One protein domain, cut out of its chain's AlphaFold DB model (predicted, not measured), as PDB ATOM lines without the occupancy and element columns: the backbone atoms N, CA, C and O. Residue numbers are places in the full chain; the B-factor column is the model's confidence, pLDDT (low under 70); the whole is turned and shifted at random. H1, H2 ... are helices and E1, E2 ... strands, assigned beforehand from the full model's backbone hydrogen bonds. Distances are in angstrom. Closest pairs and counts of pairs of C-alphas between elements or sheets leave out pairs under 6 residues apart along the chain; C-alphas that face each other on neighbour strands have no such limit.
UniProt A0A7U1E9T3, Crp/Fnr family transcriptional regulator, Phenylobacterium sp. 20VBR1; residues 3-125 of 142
ATOM      1  N   SER A   3     140.998 210.887 123.489       82.00
ATOM      2  CA  SER A   3     141.670 209.629 123.214       82.00
ATOM      3  C   SER A   3     141.361 208.603 124.269       82.00
ATOM      4  O   SER A   3     141.278 208.908 125.459       82.00
ATOM      5  N   VAL A   4     141.200 207.374 123.808       83.12
ATOM      6  CA  VAL A   4     141.114 206.191 124.639       83.12
ATOM      7  C   VAL A   4     142.536 205.719 124.882       83.12
ATOM      8  O   VAL A   4     143.267 205.427 123.936       83.12
ATOM      9  N   VAL A   5     142.932 205.651 126.147       79.75
ATOM     10  CA  VAL A   5     144.237 205.123 126.530       79.75
ATOM     11  C   VAL A   5     144.067 203.874 127.372       79.75
ATOM     12  O   VAL A   5     143.192 203.777 128.242       79.75
ATOM     13  N   THR A   6     144.947 202.920 127.106       77.12
ATOM     14  CA  THR A   6     145.023 201.668 127.841       77.12
ATOM     15  C   THR A   6     146.186 201.766 128.826       77.12
ATOM     16  O   THR A   6     147.330 201.943 128.391       77.12
ATOM     17  N   PRO A   7     145.929 201.680 130.142       72.56
ATOM     18  CA  PRO A   7     146.996 201.653 131.131       72.56
ATOM     19  C   PRO A   7     147.760 200.327 131.049       72.56
ATOM     20  O   PRO A   7     147.168 199.258 130.890       72.56
ATOM     21  N   THR A   8     149.080 200.384 131.196       74.94
ATOM     22  CA  THR A   8     149.948 199.206 131.295       74.94
ATOM     23  C   THR A   8     150.358 198.966 132.750       74.94
ATOM     24  O   THR A   8     150.303 199.860 133.594       74.94
ATOM     25  N   ARG A   9     150.760 197.729 133.079       75.50
ATOM     26  CA  ARG A   9     151.094 197.326 134.463       75.50
ATOM     27  C   ARG A   9     152.262 198.102 135.078       75.50
ATOM     28  O   ARG A   9     152.360 198.181 136.294       75.50
ATOM     29  N   ASP A  10     153.127 198.665 134.249       75.44
ATOM     30  CA  ASP A  10     154.282 199.476 134.642       75.44
ATOM     31  C   ASP A  10     153.966 200.981 134.737       75.44
ATOM     32  O   ASP A  10     154.875 201.803 134.810       75.44
ATOM     33  N   GLY A  11     152.682 201.357 134.733       69.44
ATOM     34  CA  GLY A  11     152.243 202.742 134.911       69.44
ATOM     35  C   GLY A  11     152.322 203.605 133.652       69.44
ATOM     36  O   GLY A  11     151.929 204.770 133.701       69.44
ATOM     37  N   ARG A  12     152.774 203.050 132.520       72.44
ATOM     38  CA  ARG A  12     152.679 203.725 131.221       72.44
ATOM     39  C   ARG A  12     151.240 203.669 130.695       72.44
ATOM     40  O   ARG A  12     150.351 203.011 131.238       72.44
ATOM     41  N   SER A  13     150.971 204.439 129.652       70.25
ATOM     42  CA  SER A  13     149.690 204.429 128.950       70.25
ATOM     43  C   SER A  13     149.954 204.564 127.464       70.25
ATOM     44  O   SER A  13     150.831 205.322 127.056       70.25
ATOM     45  N   VAL A  14     149.204 203.808 126.671       74.06
ATOM     46  CA  VAL A  14     149.301 203.829 125.211       74.06
ATOM     47  C   VAL A  14     147.940 204.206 124.662       74.06
ATOM     48  O   VAL A  14     146.918 203.689 125.127       74.06
ATOM     49  N   GLU A  15     147.917 205.108 123.687       77.94
ATOM     50  CA  GLU A  15     146.686 205.384 122.961       77.94
ATOM     51  C   GLU A  15     146.245 204.147 122.175       77.94
ATOM     52  O   GLU A  15     146.986 203.605 121.355       77.94
ATOM     53  N   SER A  16     145.013 203.718 122.428       76.75
ATOM     54  CA  SER A  16     144.371 202.619 121.715       76.75
ATOM     55  C   SER A  16     143.360 203.105 120.679       76.75
ATOM     56  O   SER A  16     143.154 202.416 119.679       76.75
ATOM     57  N   ALA A  17     142.763 204.287 120.862       80.50
ATOM     58  CA  ALA A  17     141.870 204.885 119.874       80.50
ATOM     59  C   ALA A  17     141.742 206.406 120.019       80.50
ATOM     60  O   ALA A  17     141.809 206.950 121.120       80.50
ATOM     61  N   THR A  18     141.434 207.063 118.903       80.19
ATOM     62  CA  THR A  18     141.131 208.495 118.826       80.19
ATOM     63  C   THR A  18     139.628 208.711 118.642       80.19
ATOM     64  O   THR A  18     139.015 208.101 117.767       80.19
ATOM     65  N   ILE A  19     139.037 209.614 119.425       83.25
ATOM     66  CA  ILE A  19     137.613 209.973 119.424       83.25
ATOM     67  C   ILE A  19     137.436 211.385 118.840       83.25
ATOM     68  O   ILE A  19     137.849 212.390 119.434       83.25
ATOM     69  N   GLY A  20     136.821 211.433 117.654       78.75
ATOM     70  CA  GLY A  20     136.431 212.648 116.933       78.75
ATOM     71  C   GLY A  20     135.020 213.134 117.267       78.75
ATOM     72  O   GLY A  20     134.368 212.601 118.164       78.75
ATOM     73  N   PHE A  21     134.553 214.151 116.539       78.31
ATOM     74  CA  PHE A  21     133.219 214.741 116.717       78.31
ATOM     75  C   PHE A  21     132.092 213.753 116.379       78.31
ATOM     76  O   PHE A  21     131.053 213.741 117.033       78.31
ATOM     77  N   GLU A  22     132.325 212.883 115.398       78.44
ATOM     78  CA  GLU A  22     131.398 211.839 114.960       78.44
ATOM     79  C   GLU A  22     131.374 210.590 115.854       78.44
ATOM     80  O   GLU A  22     130.648 209.643 115.559       78.44
ATOM     81  N   SER A  23     132.183 210.546 116.919       85.06
ATOM     82  CA  SER A  23     132.440 209.307 117.650       85.06
ATOM     83  C   SER A  23     131.817 209.262 119.042       85.06
ATOM     84  O   SER A  23     131.595 210.269 119.710       85.06
ATOM     85  N   VAL A  24     131.555 208.036 119.488       88.75
ATOM     86  CA  VAL A  24     131.053 207.705 120.819       88.75
ATOM     87  C   VAL A  24     132.040 206.757 121.492       88.75
ATOM     88  O   VAL A  24     132.558 205.826 120.868       88.75
ATOM     89  N   THR A  25     132.284 206.979 122.781       87.94
ATOM     90  CA  THR A  25     133.126 206.127 123.631       87.94
ATOM     91  C   THR A  25     132.283 205.369 124.659       87.94
ATOM     92  O   THR A  25     131.193 205.805 125.021       87.94
ATOM     93  N   GLY A  26     132.775 204.217 125.121       88.44
ATOM     94  CA  GLY A  26     132.095 203.385 126.123       88.44
ATOM     95  C   GLY A  26     130.940 202.527 125.591       88.44
ATOM     96  O   GLY A  26     130.271 201.875 126.387       88.44
ATOM     97  N   LEU A  27     130.715 202.481 124.272       91.50
ATOM     98  CA  LEU A  27     129.606 201.726 123.673       91.50
ATOM     99  C   LEU A  27     129.602 200.223 123.991       91.50
ATOM    100  O   LEU A  27     128.534 199.736 124.352       91.50
ATOM    101  N   PRO A  28     130.728 199.480 123.909       91.00
ATOM    102  CA  PRO A  28     130.711 198.055 124.241       91.00
ATOM    103  C   PRO A  28     130.222 197.807 125.672       91.00
ATOM    104  O   PRO A  28     129.305 197.022 125.869       91.00
ATOM    105  N   SER A  29     130.762 198.559 126.637       91.44
ATOM    106  CA  SER A  29     130.354 198.529 128.046       91.44
ATOM    107  C   SER A  29     128.889 198.918 128.243       91.44
ATOM    108  O   SER A  29     128.165 198.260 128.984       91.44
ATOM    109  N   ALA A  30     128.421 199.963 127.554       92.50
ATOM    110  CA  ALA A  30     127.030 200.396 127.645       92.50
ATOM    111  C   ALA A  30     126.051 199.346 127.096       92.50
ATOM    112  O   ALA A  30     124.973 199.172 127.652       92.50
ATOM    113  N   LEU A  31     126.417 198.633 126.025       93.44
ATOM    114  CA  LEU A  31     125.576 197.588 125.439       93.44
ATOM    115  C   LEU A  31     125.642 196.268 126.214       93.44
ATOM    116  O   LEU A  31     124.618 195.597 126.315       93.44
ATOM    117  N   SER A  32     126.797 195.899 126.775       91.50
ATOM    118  CA  SER A  32     126.953 194.653 127.540       91.50
ATOM    119  C   SER A  32     126.509 194.761 128.999       91.50
ATOM    120  O   SER A  32     126.218 193.741 129.611       91.50
ATOM    121  N   GLY A  33     126.455 195.974 129.561       87.88
ATOM    122  CA  GLY A  33     126.246 196.189 130.996       87.88
ATOM    123  C   GLY A  33     127.510 195.986 131.843       87.88
ATOM    124  O   GLY A  33     127.436 196.055 133.067       87.88
ATOM    125  N   GLU A  34     128.665 195.767 131.212       88.25
ATOM    126  CA  GLU A  34     129.938 195.542 131.902       88.25
ATOM    127  C   GLU A  34     130.690 196.855 132.178       88.25
ATOM    128  O   GLU A  34     130.593 197.807 131.393       88.25
ATOM    129  N   PRO A  35     131.514 196.924 133.240       83.06
ATOM    130  CA  PRO A  35     132.381 198.070 133.492       83.06
ATOM    131  C   PRO A  35     133.325 198.366 132.318       83.06
ATOM    132  O   PRO A  35     133.812 197.465 131.632       83.06
ATOM    133  N   SER A  36     133.641 199.645 132.102       81.88
ATOM    134  CA  SER A  36     134.657 200.024 131.114       81.88
ATOM    135  C   SER A  36     136.064 199.861 131.682       81.88
ATOM    136  O   SER A  36     136.371 200.375 132.754       81.88
ATOM    137  N   SER A  37     136.932 199.172 130.941       75.75
ATOM    138  CA  SER A  37     138.359 199.025 131.260       75.75
ATOM    139  C   SER A  37     139.226 200.159 130.702       75.75
ATOM    140  O   SER A  37     140.401 200.277 131.056       75.75
ATOM    141  N   SER A  38     138.657 201.005 129.843       73.88
ATOM    142  CA  SER A  38     139.379 202.057 129.135       73.88
ATOM    143  C   SER A  38     139.272 203.403 129.844       73.88
ATOM    144  O   SER A  38     138.224 203.759 130.384       73.88
ATOM    145  N   ARG A  39     140.344 204.202 129.791       79.56
ATOM    146  CA  ARG A  39     140.323 205.603 130.241       79.56
ATOM    147  C   ARG A  39     140.257 206.535 129.043       79.56
ATOM    148  O   ARG A  39     140.892 206.274 128.027       79.56
ATOM    149  N   VAL A  40     139.508 207.623 129.176       82.94
ATOM    150  CA  VAL A  40     139.352 208.626 128.118       82.94
ATOM    151  C   VAL A  40     139.939 209.949 128.591       82.94
ATOM    152  O   VAL A  40     139.577 210.436 129.659       82.94
ATOM    153  N   PHE A  41     140.822 210.534 127.785       80.19
ATOM    154  CA  PHE A  41     141.448 211.827 128.047       80.19
ATOM    155  C   PHE A  41     141.072 212.821 126.954       80.19
ATOM    156  O   PHE A  41     141.211 212.526 125.769       80.19
ATOM    157  N   THR A  42     140.612 214.009 127.342       80.62
ATOM    158  CA  THR A  42     140.362 215.090 126.383       80.62
ATOM    159  C   THR A  42     141.702 215.674 125.950       80.62
ATOM    160  O   THR A  42     142.455 216.159 126.790       80.62
ATOM    161  N   GLN A  43     142.008 215.600 124.655       72.44
ATOM    162  CA  GLN A  43     143.249 216.134 124.081       72.44
ATOM    163  C   GLN A  43     143.044 217.547 123.535       72.44
ATOM    164  O   GLN A  43     143.863 218.431 123.748       72.44
ATOM    165  N   VAL A  44     141.907 217.770 122.873       75.00
ATOM    166  CA  VAL A  44     141.515 219.082 122.354       75.00
ATOM    167  C   VAL A  44     140.195 219.461 122.992       75.00
ATOM    168  O   VAL A  44     139.227 218.691 122.900       75.00
ATOM    169  N   ALA A  45     140.171 220.639 123.620       79.12
ATOM    170  CA  ALA A  45     138.984 221.203 124.248       79.12
ATOM    171  C   ALA A  45     137.791 221.193 123.282       79.12
ATOM    172  O   ALA A  45     137.929 221.413 122.079       79.12
ATOM    173  N   GLY A  46     136.612 220.903 123.817       81.12
ATOM    174  CA  GLY A  46     135.393 220.783 123.034       81.12
ATOM    175  C   GLY A  46     134.200 220.443 123.912       81.12
ATOM    176  O   GLY A  46     134.309 220.388 125.136       81.12
ATOM    177  N   SER A  47     133.061 220.212 123.269       85.00
ATOM    178  CA  SER A  47     131.823 219.805 123.935       85.00
ATOM    179  C   SER A  47     131.523 218.335 123.664       85.00
ATOM    180  O   SER A  47     131.865 217.814 122.604       85.00
ATOM    181  N   ALA A  48     130.867 217.679 124.617       87.88
ATOM    182  CA  ALA A  48     130.388 216.311 124.483       87.88
ATOM    183  C   ALA A  48     129.000 216.180 125.115       87.88
ATOM    184  O   ALA A  48     128.673 216.887 126.069       87.88
ATOM    185  N   ILE A  49     128.199 215.248 124.601       90.25
ATOM    186  CA  ILE A  49     126.912 214.874 125.187       90.25
ATOM    187  C   ILE A  49     127.114 213.590 125.986       90.25
ATOM    188  O   ILE A  49     127.711 212.630 125.499       90.25
ATOM    189  N   ARG A  50     126.599 213.567 127.216       91.38
ATOM    190  CA  ARG A  50     126.601 212.378 128.070       91.38
ATOM    191  C   ARG A  50     125.204 211.775 128.115       91.38
ATOM    192  O   ARG A  50     124.246 212.472 128.432       91.38
ATOM    193  N   LEU A  51     125.117 210.473 127.867       91.88
ATOM    194  CA  LEU A  51     123.885 209.694 127.964       91.88
ATOM    195  C   LEU A  51     124.038 208.603 129.041       91.88
ATOM    196  O   LEU A  51     125.115 208.005 129.128       91.88
ATOM    197  N   PRO A  52     123.008 208.328 129.863       93.88
ATOM    198  CA  PRO A  52     123.009 207.173 130.758       93.88
ATOM    199  C   PRO A  52     123.110 205.857 129.971       93.88
ATOM    200  O   PRO A  52     122.426 205.675 128.961       93.88
ATOM    201  N   ALA A  53     123.980 204.950 130.421       92.81
ATOM    202  CA  ALA A  53     124.263 203.697 129.717       92.81
ATOM    203  C   ALA A  53     123.032 202.779 129.644       92.81
ATOM    204  O   ALA A  53     122.735 202.234 128.585       92.81
ATOM    205  N   ASP A  54     122.277 202.691 130.739       93.81
ATOM    206  CA  ASP A  54     121.015 201.956 130.846       93.81
ATOM    207  C   ASP A  54     119.978 202.451 129.829       93.81
ATOM    208  O   ASP A  54     119.333 201.654 129.148       93.81
ATOM    209  N   LYS A  55     119.863 203.773 129.653       95.00
ATOM    210  CA  LYS A  55     118.940 204.369 128.680       95.00
ATOM    211  C   LYS A  55     119.354 204.104 127.244       95.00
ATOM    212  O   LYS A  55     118.493 203.800 126.421       95.00
ATOM    213  N   LEU A  56     120.647 204.187 126.935       94.88
ATOM    214  CA  LEU A  56     121.141 203.829 125.606       94.88
ATOM    215  C   LEU A  56     120.862 202.355 125.294       94.88
ATOM    216  O   LEU A  56     120.371 202.047 124.211       94.88
ATOM    217  N   GLN A  57     121.152 201.468 126.246       95.56
ATOM    218  CA  GLN A  57     120.954 200.029 126.112       95.56
ATOM    219  C   GLN A  57     119.476 199.684 125.885       95.56
ATOM    220  O   GLN A  57     119.145 198.975 124.933       95.56
ATOM    221  N   GLU A  58     118.583 200.249 126.704       95.88
ATOM    222  CA  GLU A  58     117.130 200.086 126.580       95.88
ATOM    223  C   GLU A  58     116.641 200.485 125.178       95.88
ATOM    224  O   GLU A  58     115.881 199.748 124.549       95.88
ATOM    225  N   GLN A  59     117.090 201.633 124.660       96.56
ATOM    226  CA  GLN A  59     116.687 202.106 123.332       96.56
ATOM    227  C   GLN A  59     117.311 201.289 122.198       96.56
ATOM    228  O   GLN A  59     116.630 200.998 121.214       96.56
ATOM    229  N   ALA A  60     118.576 200.883 122.332       96.19
ATOM    230  CA  ALA A  60     119.252 200.048 121.346       96.19
ATOM    231  C   ALA A  60     118.513 198.715 121.164       96.19
ATOM    232  O   ALA A  60     118.197 198.338 120.039       96.19
ATOM    233  N   PHE A  61     118.134 198.041 122.252       96.38
ATOM    234  CA  PHE A  61     117.416 196.764 122.169       96.38
ATOM    235  C   PHE A  61     115.946 196.885 121.753       96.38
ATOM    236  O   PHE A  61     115.343 195.891 121.355       96.38
ATOM    237  N   ARG A  62     115.372 198.092 121.773       97.75
ATOM    238  CA  ARG A  62     114.034 198.367 121.225       97.75
ATOM    239  C   ARG A  62     114.034 198.759 119.749       97.75
ATOM    240  O   ARG A  62     112.974 198.764 119.132       97.75
ATOM    241  N   SER A  63     115.189 199.095 119.177       98.06
ATOM    242  CA  SER A  63     115.302 199.613 117.813       98.06
ATOM    243  C   SER A  63     116.436 198.924 117.061       98.06
ATOM    244  O   SER A  63     117.605 199.292 117.183       98.06
ATOM    245  N   ALA A  64     116.084 197.945 116.222       97.56
ATOM    246  CA  ALA A  64     117.053 197.241 115.382       97.56
ATOM    247  C   ALA A  64     117.914 198.184 114.507       97.56
ATOM    248  O   ALA A  64     119.125 197.963 114.438       97.56
ATOM    249  N   PRO A  65     117.373 199.265 113.898       98.19
ATOM    250  CA  PRO A  65     118.196 200.232 113.167       98.19
ATOM    251  C   PRO A  65     119.230 200.945 114.047       98.19
ATOM    252  O   PRO A  65     120.376 201.107 113.630       98.19
ATOM    253  N   LEU A  66     118.849 201.341 115.269       96.50
ATOM    254  CA  LEU A  66     119.769 201.982 116.209       96.50
ATOM    255  C   LEU A  66     120.869 201.009 116.632       96.50
ATOM    256  O   LEU A  66     122.046 201.351 116.546       96.50
ATOM    257  N   LEU A  67     120.504 199.789 117.031       96.94
ATOM    258  CA  LEU A  67     121.477 198.762 117.399       96.94
ATOM    259  C   LEU A  67     122.460 198.489 116.257       96.94
ATOM    260  O   LEU A  67     123.665 198.441 116.484       96.94
ATOM    261  N   HIS A  68     121.968 198.371 115.023       97.38
ATOM    262  CA  HIS A  68     122.819 198.144 113.860       97.38
ATOM    263  C   HIS A  68     123.798 199.304 113.618       97.38
ATOM    264  O   HIS A  68     124.969 199.066 113.325       97.38
ATOM    265  N   LEU A  69     123.354 200.553 113.789       96.06
ATOM    266  CA  LEU A  69     124.225 201.727 113.696       96.06
ATOM    267  C   LEU A  69     125.319 201.702 114.772       96.06
ATOM    268  O   LEU A  69     126.490 201.904 114.454       96.06
ATOM    269  N   LEU A  70     124.960 201.401 116.023       95.19
ATOM    270  CA  LEU A  70     125.918 201.308 117.129       95.19
ATOM    271  C   LEU A  70     126.942 200.187 116.906       95.19
ATOM    272  O   LEU A  70     128.131 200.390 117.135       95.19
ATOM    273  N   LEU A  71     126.503 199.025 116.415       95.62
ATOM    274  CA  LEU A  71     127.393 197.907 116.093       95.62
ATOM    275  C   LEU A  71     128.350 198.249 114.946       95.62
ATOM    276  O   LEU A  71     129.542 197.969 115.047       95.62
ATOM    277  N   ARG A  72     127.873 198.919 113.889       95.19
ATOM    278  CA  ARG A  72     128.738 199.401 112.797       95.19
ATOM    279  C   ARG A  72     129.780 200.403 113.281       95.19
ATOM    280  O   ARG A  72     130.916 200.371 112.816       95.19
ATOM    281  N   HIS A  73     129.404 201.275 114.213       92.94
ATOM    282  CA  HIS A  73     130.340 202.205 114.839       92.94
ATOM    283  C   HIS A  73     131.411 201.473 115.657       92.94
ATOM    284  O   HIS A  73     132.597 201.783 115.547       92.94
ATOM    285  N   ILE A  74     131.014 200.467 116.445       92.38
ATOM    286  CA  ILE A  74     131.954 199.618 117.194       92.38
ATOM    287  C   ILE A  74     132.931 198.921 116.237       92.38
ATOM    288  O   ILE A  74     134.136 198.961 116.478       92.38
ATOM    289  N   GLU A  75     132.440 198.357 115.135       94.06
ATOM    290  CA  GLU A  75     133.275 197.671 114.143       94.06
ATOM    291  C   GLU A  75     134.275 198.617 113.460       94.06
ATOM    292  O   GLU A  75     135.450 198.280 113.286       94.06
ATOM    293  N   ALA A  76     133.847 199.840 113.134       90.50
ATOM    294  CA  ALA A  76     134.732 200.866 112.586       90.50
ATOM    295  C   ALA A  76     135.846 201.245 113.579       90.50
ATOM    296  O   ALA A  76     137.013 201.351 113.195       90.50
ATOM    297  N   ASN A  77     135.512 201.379 114.867       87.38
ATOM    298  CA  ASN A  77     136.493 201.638 115.921       87.38
ATOM    299  C   ASN A  77     137.494 200.480 116.081       87.38
ATOM    300  O   ASN A  77     138.693 200.728 116.227       87.38
ATOM    301  N   ILE A  78     137.032 199.225 116.031       89.31
ATOM    302  CA  ILE A  78     137.903 198.039 116.079       89.31
ATOM    303  C   ILE A  78     138.849 198.026 114.877       89.31
ATOM    304  O   ILE A  78     140.059 197.880 115.053       89.31
ATOM    305  N   SER A  79     138.321 198.257 113.674       90.31
ATOM    306  CA  SER A  79     139.111 198.334 112.439       90.31
ATOM    307  C   SER A  79     140.196 199.413 112.530       90.31
ATOM    308  O   SER A  79     141.354 199.189 112.167       90.31
ATOM    309  N   GLN A  80     139.860 200.584 113.081       85.62
ATOM    310  CA  GLN A  80     140.821 201.662 113.296       85.62
ATOM    311  C   GLN A  80     141.914 201.271 114.304       85.62
ATOM    312  O   GLN A  80     143.091 201.562 114.068       85.62
ATOM    313  N   ALA A  81     141.552 200.600 115.400       85.00
ATOM    314  CA  ALA A  81     142.506 200.125 116.398       85.00
ATOM    315  C   ALA A  81     143.455 199.060 115.818       85.00
ATOM    316  O   ALA A  81     144.669 199.155 115.995       85.00
ATOM    317  N   GLN A  82     142.929 198.095 115.057       88.56
ATOM    318  CA  GLN A  82     143.729 197.083 114.355       88.56
ATOM    319  C   GLN A  82     144.718 197.724 113.377       88.56
ATOM    320  O   GLN A  82     145.900 197.375 113.362       88.56
ATOM    321  N   GLN A  83     144.266 198.718 112.609       87.06
ATOM    322  CA  GLN A  83     145.135 199.451 111.694       87.06
ATOM    323  C   GLN A  83     146.228 200.236 112.438       87.06
ATOM    324  O   GLN A  83     147.358 200.308 111.957       87.06
ATOM    325  N   SER A  84     145.914 200.802 113.609       83.31
ATOM    326  CA  SER A  84     146.899 201.469 114.468       83.31
ATOM    327  C   SER A  84     147.985 200.493 114.931       83.31
ATOM    328  O   SER A  84     149.173 200.776 114.785       83.31
ATOM    329  N   VAL A  85     147.592 199.297 115.386       85.50
ATOM    330  CA  VAL A  85     148.528 198.223 115.763       85.50
ATOM    331  C   VAL A  85     149.426 197.833 114.587       85.50
ATOM    332  O   VAL A  85     150.644 197.786 114.747       85.50
ATOM    333  N   ALA A  86     148.853 197.616 113.400       85.25
ATOM    334  CA  ALA A  86     149.624 197.284 112.203       85.25
ATOM    335  C   ALA A  86     150.637 198.388 111.848       85.25
ATOM    336  O   ALA A  86     151.806 198.101 111.610       85.25
ATOM    337  N   CYS A  87     150.223 199.659 111.876       84.56
ATOM    338  CA  CYS A  87     151.128 200.783 111.627       84.56
ATOM    339  C   CYS A  87     152.223 200.908 112.694       84.56
ATOM    340  O   CYS A  87     153.359 201.224 112.351       84.56
ATOM    341  N   ASN A  88     151.914 200.640 113.965       82.62
ATOM    342  CA  ASN A  88     152.906 200.624 115.043       82.62
ATOM    343  C   ASN A  88     153.957 199.523 114.856       82.62
ATOM    344  O   ASN A  88     155.114 199.740 115.200       82.62
ATOM    345  N   ALA A  89     153.570 198.375 114.295       83.44
ATOM    346  CA  ALA A  89     154.480 197.264 114.029       83.44
ATOM    347  C   ALA A  89     155.310 197.438 112.744       83.44
ATOM    348  O   ALA A  89     156.436 196.955 112.684       83.44
ATOM    349  N   LEU A  90     154.755 198.089 111.715       87.56
ATOM    350  CA  LEU A  90     155.327 198.083 110.362       87.56
ATOM    351  C   LEU A  90     155.990 199.395 109.936       87.56
ATOM    352  O   LEU A  90     156.773 199.383 108.990       87.56
ATOM    353  N   HIS A  91     155.668 200.526 110.569       85.44
ATOM    354  CA  HIS A  91     156.085 201.847 110.092       85.44
ATOM    355  C   HIS A  91     156.970 202.589 111.094       85.44
ATOM    356  O   HIS A  91     156.813 202.471 112.313       85.44
ATOM    357  N   GLU A  92     157.859 203.433 110.574       86.12
ATOM    358  CA  GLU A  92     158.723 204.301 111.373       86.12
ATOM    359  C   GLU A  92     157.943 205.436 112.049       86.12
ATOM    360  O   GLU A  92     156.850 205.822 111.628       86.12
ATOM    361  N   ALA A  93     158.527 206.027 113.095       80.50
ATOM    362  CA  ALA A  93     157.864 207.046 113.910       80.50
ATOM    363  C   ALA A  93     157.348 208.246 113.094       80.50
ATOM    364  O   ALA A  93     156.234 208.707 113.337       80.50
ATOM    365  N   GLY A  94     158.105 208.710 112.092       82.12
ATOM    366  CA  GLY A  94     157.686 209.817 111.226       82.12
ATOM    367  C   GLY A  94     156.440 209.500 110.391       82.12
ATOM    368  O   GLY A  94     155.547 210.334 110.265       82.12
ATOM    369  N   GLN A  95     156.324 208.271 109.882       85.00
ATOM    370  CA  GLN A  95     155.155 207.829 109.111       85.00
ATOM    371  C   GLN A  95     153.911 207.714 110.001       85.00
ATOM    372  O   GLN A  95     152.814 208.113 109.604       85.00
ATOM    373  N   ARG A  96     154.082 207.209 111.229       83.69
ATOM    374  CA  ARG A  96     153.002 207.137 112.223       83.69
ATOM    375  C   ARG A  96     152.532 208.529 112.641       83.69
ATOM    376  O   ARG A  96     151.328 208.759 112.712       83.69
ATOM    377  N   LEU A  97     153.469 209.463 112.822       82.44
ATOM    378  CA  LEU A  97     153.175 210.866 113.106       82.44
ATOM    379  C   LEU A  97     152.376 211.519 111.974       82.44
ATOM    380  O   LEU A  97     151.348 212.132 112.240       82.44
ATOM    381  N   ALA A  98     152.801 211.351 110.720       85.75
ATOM    382  CA  ALA A  98     152.092 211.906 109.567       85.75
ATOM    383  C   ALA A  98     150.652 211.376 109.472       85.75
ATOM    384  O   ALA A  98     149.711 212.155 109.318       85.75
ATOM    385  N   ARG A  99     150.465 210.059 109.638       84.62
ATOM    386  CA  ARG A  99     149.131 209.441 109.682       84.62
ATOM    387  C   ARG A  99     148.277 210.036 110.799       84.62
ATOM    388  O   ARG A  99     147.115 210.356 110.572       84.62
ATOM    389  N   TRP A 100     148.839 210.161 111.997       81.69
ATOM    390  CA  TRP A 100     148.112 210.678 113.148       81.69
ATOM    391  C   TRP A 100     147.727 212.156 112.983       81.69
ATOM    392  O   TRP A 100     146.604 212.528 113.319       81.69
ATOM    393  N   LEU A 101     148.603 212.981 112.401       82.44
ATOM    394  CA  LEU A 101     148.307 214.387 112.104       82.44
ATOM    395  C   LEU A 101     147.137 214.523 111.126       82.44
ATOM    396  O   LEU A 101     146.211 215.275 111.410       82.44
ATOM    397  N   LEU A 102     147.131 213.745 110.037       84.81
ATOM    398  CA  LEU A 102     146.018 213.713 109.077       84.81
ATOM    399  C   LEU A 102     144.712 213.274 109.755       84.81
ATOM    400  O   LEU A 102     143.698 213.958 109.685       84.81
ATOM    401  N   MET A 103     144.770 212.179 110.514       80.69
ATOM    402  CA  MET A 103     143.634 211.651 111.272       80.69
ATOM    403  C   MET A 103     143.095 212.626 112.325       80.69
ATOM    404  O   MET A 103     141.917 212.562 112.679       80.69
ATOM    405  N   THR A 104     143.957 213.469 112.883       77.62
ATOM    406  CA  THR A 104     143.568 214.491 113.853       77.62
ATOM    407  C   THR A 104     142.959 215.690 113.150       77.62
ATOM    408  O   THR A 104     141.932 216.182 113.603       77.62
ATOM    409  N   GLN A 105     143.537 216.111 112.024       80.00
ATOM    410  CA  GLN A 105     143.010 217.178 111.177       80.00
ATOM    411  C   GLN A 105     141.585 216.876 110.702       80.00
ATOM    412  O   GLN A 105     140.736 217.758 110.768       80.00
ATOM    413  N   ASP A 106     141.291 215.627 110.334       80.06
ATOM    414  CA  ASP A 106     139.931 215.198 109.971       80.06
ATOM    415  C   ASP A 106     138.922 215.344 111.128       80.06
ATOM    416  O   ASP A 106     137.715 215.414 110.906       80.06
ATOM    417  N   ARG A 107     139.405 215.389 112.377       76.00
ATOM    418  CA  ARG A 107     138.591 215.352 113.605       76.00
ATOM    419  C   ARG A 107     138.549 216.663 114.378       76.00
ATOM    420  O   ARG A 107     137.801 216.758 115.356       76.00
ATOM    421  N   VAL A 108     139.345 217.656 113.987       73.81
ATOM    422  CA  VAL A 108     139.324 218.995 114.580       73.81
ATOM    423  C   VAL A 108     138.756 219.998 113.588       73.81
ATOM    424  O   VAL A 108     139.071 219.996 112.403       73.81
ATOM    425  N   SER A 109     137.914 220.901 114.077       67.50
ATOM    426  CA  SER A 109     137.405 222.003 113.268       67.50
ATOM    427  C   SER A 109     138.453 223.116 113.211       67.50
ATOM    428  O   SER A 109     138.461 224.005 114.057       67.50
ATOM    429  N   GLY A 110     139.368 223.058 112.240       70.38
ATOM    430  CA  GLY A 110     140.314 224.143 111.964       70.38
ATOM    431  C   GLY A 110     141.694 223.681 111.478       70.38
ATOM    432  O   GLY A 110     142.019 222.501 111.560       70.38
ATOM    433  N   PRO A 111     142.531 224.610 110.976       70.00
ATOM    434  CA  PRO A 111     143.840 224.284 110.402       70.00
ATOM    435  C   PRO A 111     144.945 224.079 111.452       70.00
ATOM    436  O   PRO A 111     146.068 223.733 111.095       70.00
ATOM    437  N   VAL A 112     144.661 224.331 112.734       72.81
ATOM    438  CA  VAL A 112     145.645 224.282 113.820       72.81
ATOM    439  C   VAL A 112     145.308 223.135 114.761       72.81
ATOM    440  O   VAL A 112     144.223 223.100 115.338       72.81
ATOM    441  N   VAL A 113     146.269 222.234 114.959       71.44
ATOM    442  CA  VAL A 113     146.190 221.179 115.972       71.44
ATOM    443  C   VAL A 113     147.045 221.602 117.174       71.44
ATOM    444  O   VAL A 113     148.272 221.629 117.054       71.44
ATOM    445  N   PRO A 114     146.447 221.981 118.319       68.69
ATOM    446  CA  PRO A 114     147.208 222.409 119.489       68.69
ATOM    447  C   PRO A 114     147.862 221.192 120.151       68.69
ATOM    448  O   PRO A 114     147.179 220.382 120.775       68.69
ATOM    449  N   LEU A 115     149.179 221.045 119.989       69.38
ATOM    450  CA  LEU A 115     149.924 219.876 120.461       69.38
ATOM    451  C   LEU A 115     151.129 220.243 121.303       69.38
ATOM    452  O   LEU A 115     151.816 221.226 121.034       69.38
ATOM    453  N   THR A 116     151.417 219.378 122.272       73.12
ATOM    454  CA  THR A 116     152.672 219.397 123.024       73.12
ATOM    455  C   THR A 116     153.520 218.172 122.676       73.12
ATOM    456  O   THR A 116     153.012 217.160 122.180       73.12
ATOM    457  N   GLN A 117     154.824 218.254 122.939       69.50
ATOM    458  CA  GLN A 117     155.759 217.134 122.767       69.50
ATOM    459  C   GLN A 117     155.354 215.918 123.618       69.50
ATOM    460  O   GLN A 117     155.487 214.777 123.178       69.50
ATOM    461  N   GLU A 118     154.794 216.149 124.805       67.12
ATOM    462  CA  GLU A 118     154.316 215.100 125.708       67.12
ATOM    463  C   GLU A 118     153.128 214.335 125.113       67.12
ATOM    464  O   GLU A 118     153.096 213.105 125.182       67.12
ATOM    465  N   TYR A 119     152.182 215.036 124.472       67.19
ATOM    466  CA  TYR A 119     151.080 214.387 123.758       67.19
ATOM    467  C   TYR A 119     151.600 213.529 122.605       67.19
ATOM    468  O   TYR A 119     151.190 212.379 122.473       67.19
ATOM    469  N   LEU A 120     152.559 214.032 121.824       71.25
ATOM    470  CA  LEU A 120     153.174 213.258 120.742       71.25
ATOM    471  C   LEU A 120     153.882 211.996 121.250       71.25
ATOM    472  O   LEU A 120     153.813 210.956 120.598       71.25
ATOM    473  N   ALA A 121     154.523 212.050 122.419       72.38
ATOM    474  CA  ALA A 121     155.167 210.881 123.006       72.38
ATOM    475  C   ALA A 121     154.149 209.783 123.358       72.38
ATOM    476  O   ALA A 121     154.322 208.640 122.938       72.38
ATOM    477  N   ILE A 122     153.043 210.136 124.023       65.81
ATOM    478  CA  ILE A 122     151.952 209.193 124.344       65.81
ATOM    479  C   ILE A 122     151.361 208.589 123.063       65.81
ATOM    480  O   ILE A 122     151.108 207.385 122.992       65.81
ATOM    481  N   MET A 123     151.190 209.424 122.039       69.06
ATOM    482  CA  MET A 123     150.617 209.040 120.752       69.06
ATOM    483  C   MET A 123     151.488 208.075 119.953       69.06
ATOM    484  O   MET A 123     150.987 207.164 119.299       69.06
ATOM    485  N   LEU A 124     152.802 208.287 119.984       69.38
ATOM    486  CA  LEU A 124     153.770 207.521 119.203       69.38
ATOM    487  C   LEU A 124     154.346 206.321 119.967       69.38
ATOM    488  O   LEU A 124     155.157 205.583 119.396       69.38
ATOM    489  N   GLY A 125     153.926 206.125 121.224       63.12
ATOM    490  CA  GLY A 125     154.390 205.054 122.108       63.12
ATOM    491  C   GLY A 125     155.760 205.314 122.744       63.12
ATOM    492  O   GLY A 125     156.428 204.370 123.165       63.12
TER     493      GLY A 125
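Overview. This is residues 3 to 125 of the 142 residues of the protein "Crp/Fnr family transcriptional regulator" of Phenylobacterium sp. 20VBR1 (UniProt A0A7U1E9T3). A small three-stranded sheet, E1 to E3, stands beside one long helix, H3, which runs along the domain's length and passes the sheet at E2. H1 and H2 gather near the first residues of H3; past the last residues of H3 a tight link folds back into H4, and the short H5 meets H4 at a corner and covers part of the sheet at E2. The printed part has 123 residues, with E1, E2, H1, E3, H2, H3, H4 and H5 along the chain; the sheet, in the order E2, E1, E3, is antiparallel, and the class is mostly helix. It is compact, with a radius of gyration of the C-alphas of 15.7 A and spans of 46 by 36 by 23 A.

Along the chain. Find C-alpha 3 at (141.670, 209.629, 123.214), where strand E1, residues 3 to 7, begins. Beside it look for E2, residues 13 to 19, 16.4 A long, and E3, residues 39 to 42. Helix H1 is residues 27 to 32 and H2 residues 53 to 62, 14.3 A. H3, residues 64 to 90, starts at C-alpha 64, (117.053, 197.241, 115.382), and runs 38.6 A. H4 is residues 93 to 105, 18.2 A, and H5, residues 117 to 124, ends at C-alpha 124, (153.770, 207.521, 119.203).

Arrangement. Start at the inner strand E1. The hairpin E1 and E2 is antiparallel at 156 degrees; look at N 4 and O 17, 2.8 A apart. E1 and E3 are antiparallel at 142 degrees, with N 5 and O 39 at 2.8 A. E2, H1 and E3 form a split strand-helix-strand unit, two strands running the same way with E1 between them, its crossover right-handed. H3 only grazes the sheet with residues 77 to 85; the C-alphas of Ala 17 and Ala 81 are closest, at 5.9 A. H5 is on the sheet at a height of 9.7 A, only just over E2 with 3 C-alphas, and runs across the strands, at 86 degrees to E2 on the local plane. H4 and H5 only just touch, with 3 pairs of C-alphas within 8 A, the closest Ala 93 and Leu 124 at 6.7 A; they are about perpendicular at 78 degrees. H3 and H4 are close but not clearly touching, the C-alphas of Cys 87 and Arg 96 being closest at 6.7 A. H1 touches H2, with the C-alphas of Ala 30 and Ala 53 closest at 4.8 A. H2 and H3 touch only at the corner, the C-alphas of Ala 60 and Leu 67 being closest at 4.7 A. In all five helices every O i to N i+4 pair is within hydrogen-bond range.

Size, cuts and confidence. The C-alphas of Arg 62 and Gly 94 are the two farthest apart, at 46.2 A. The printed part has no cut, and the link from H4 to H5, 11 residues, is long. The mean pLDDT of the printed part is 83.4; look for values under 70 at residues 11, 109, 114 to 115, 117 to 119 and 122 to 125.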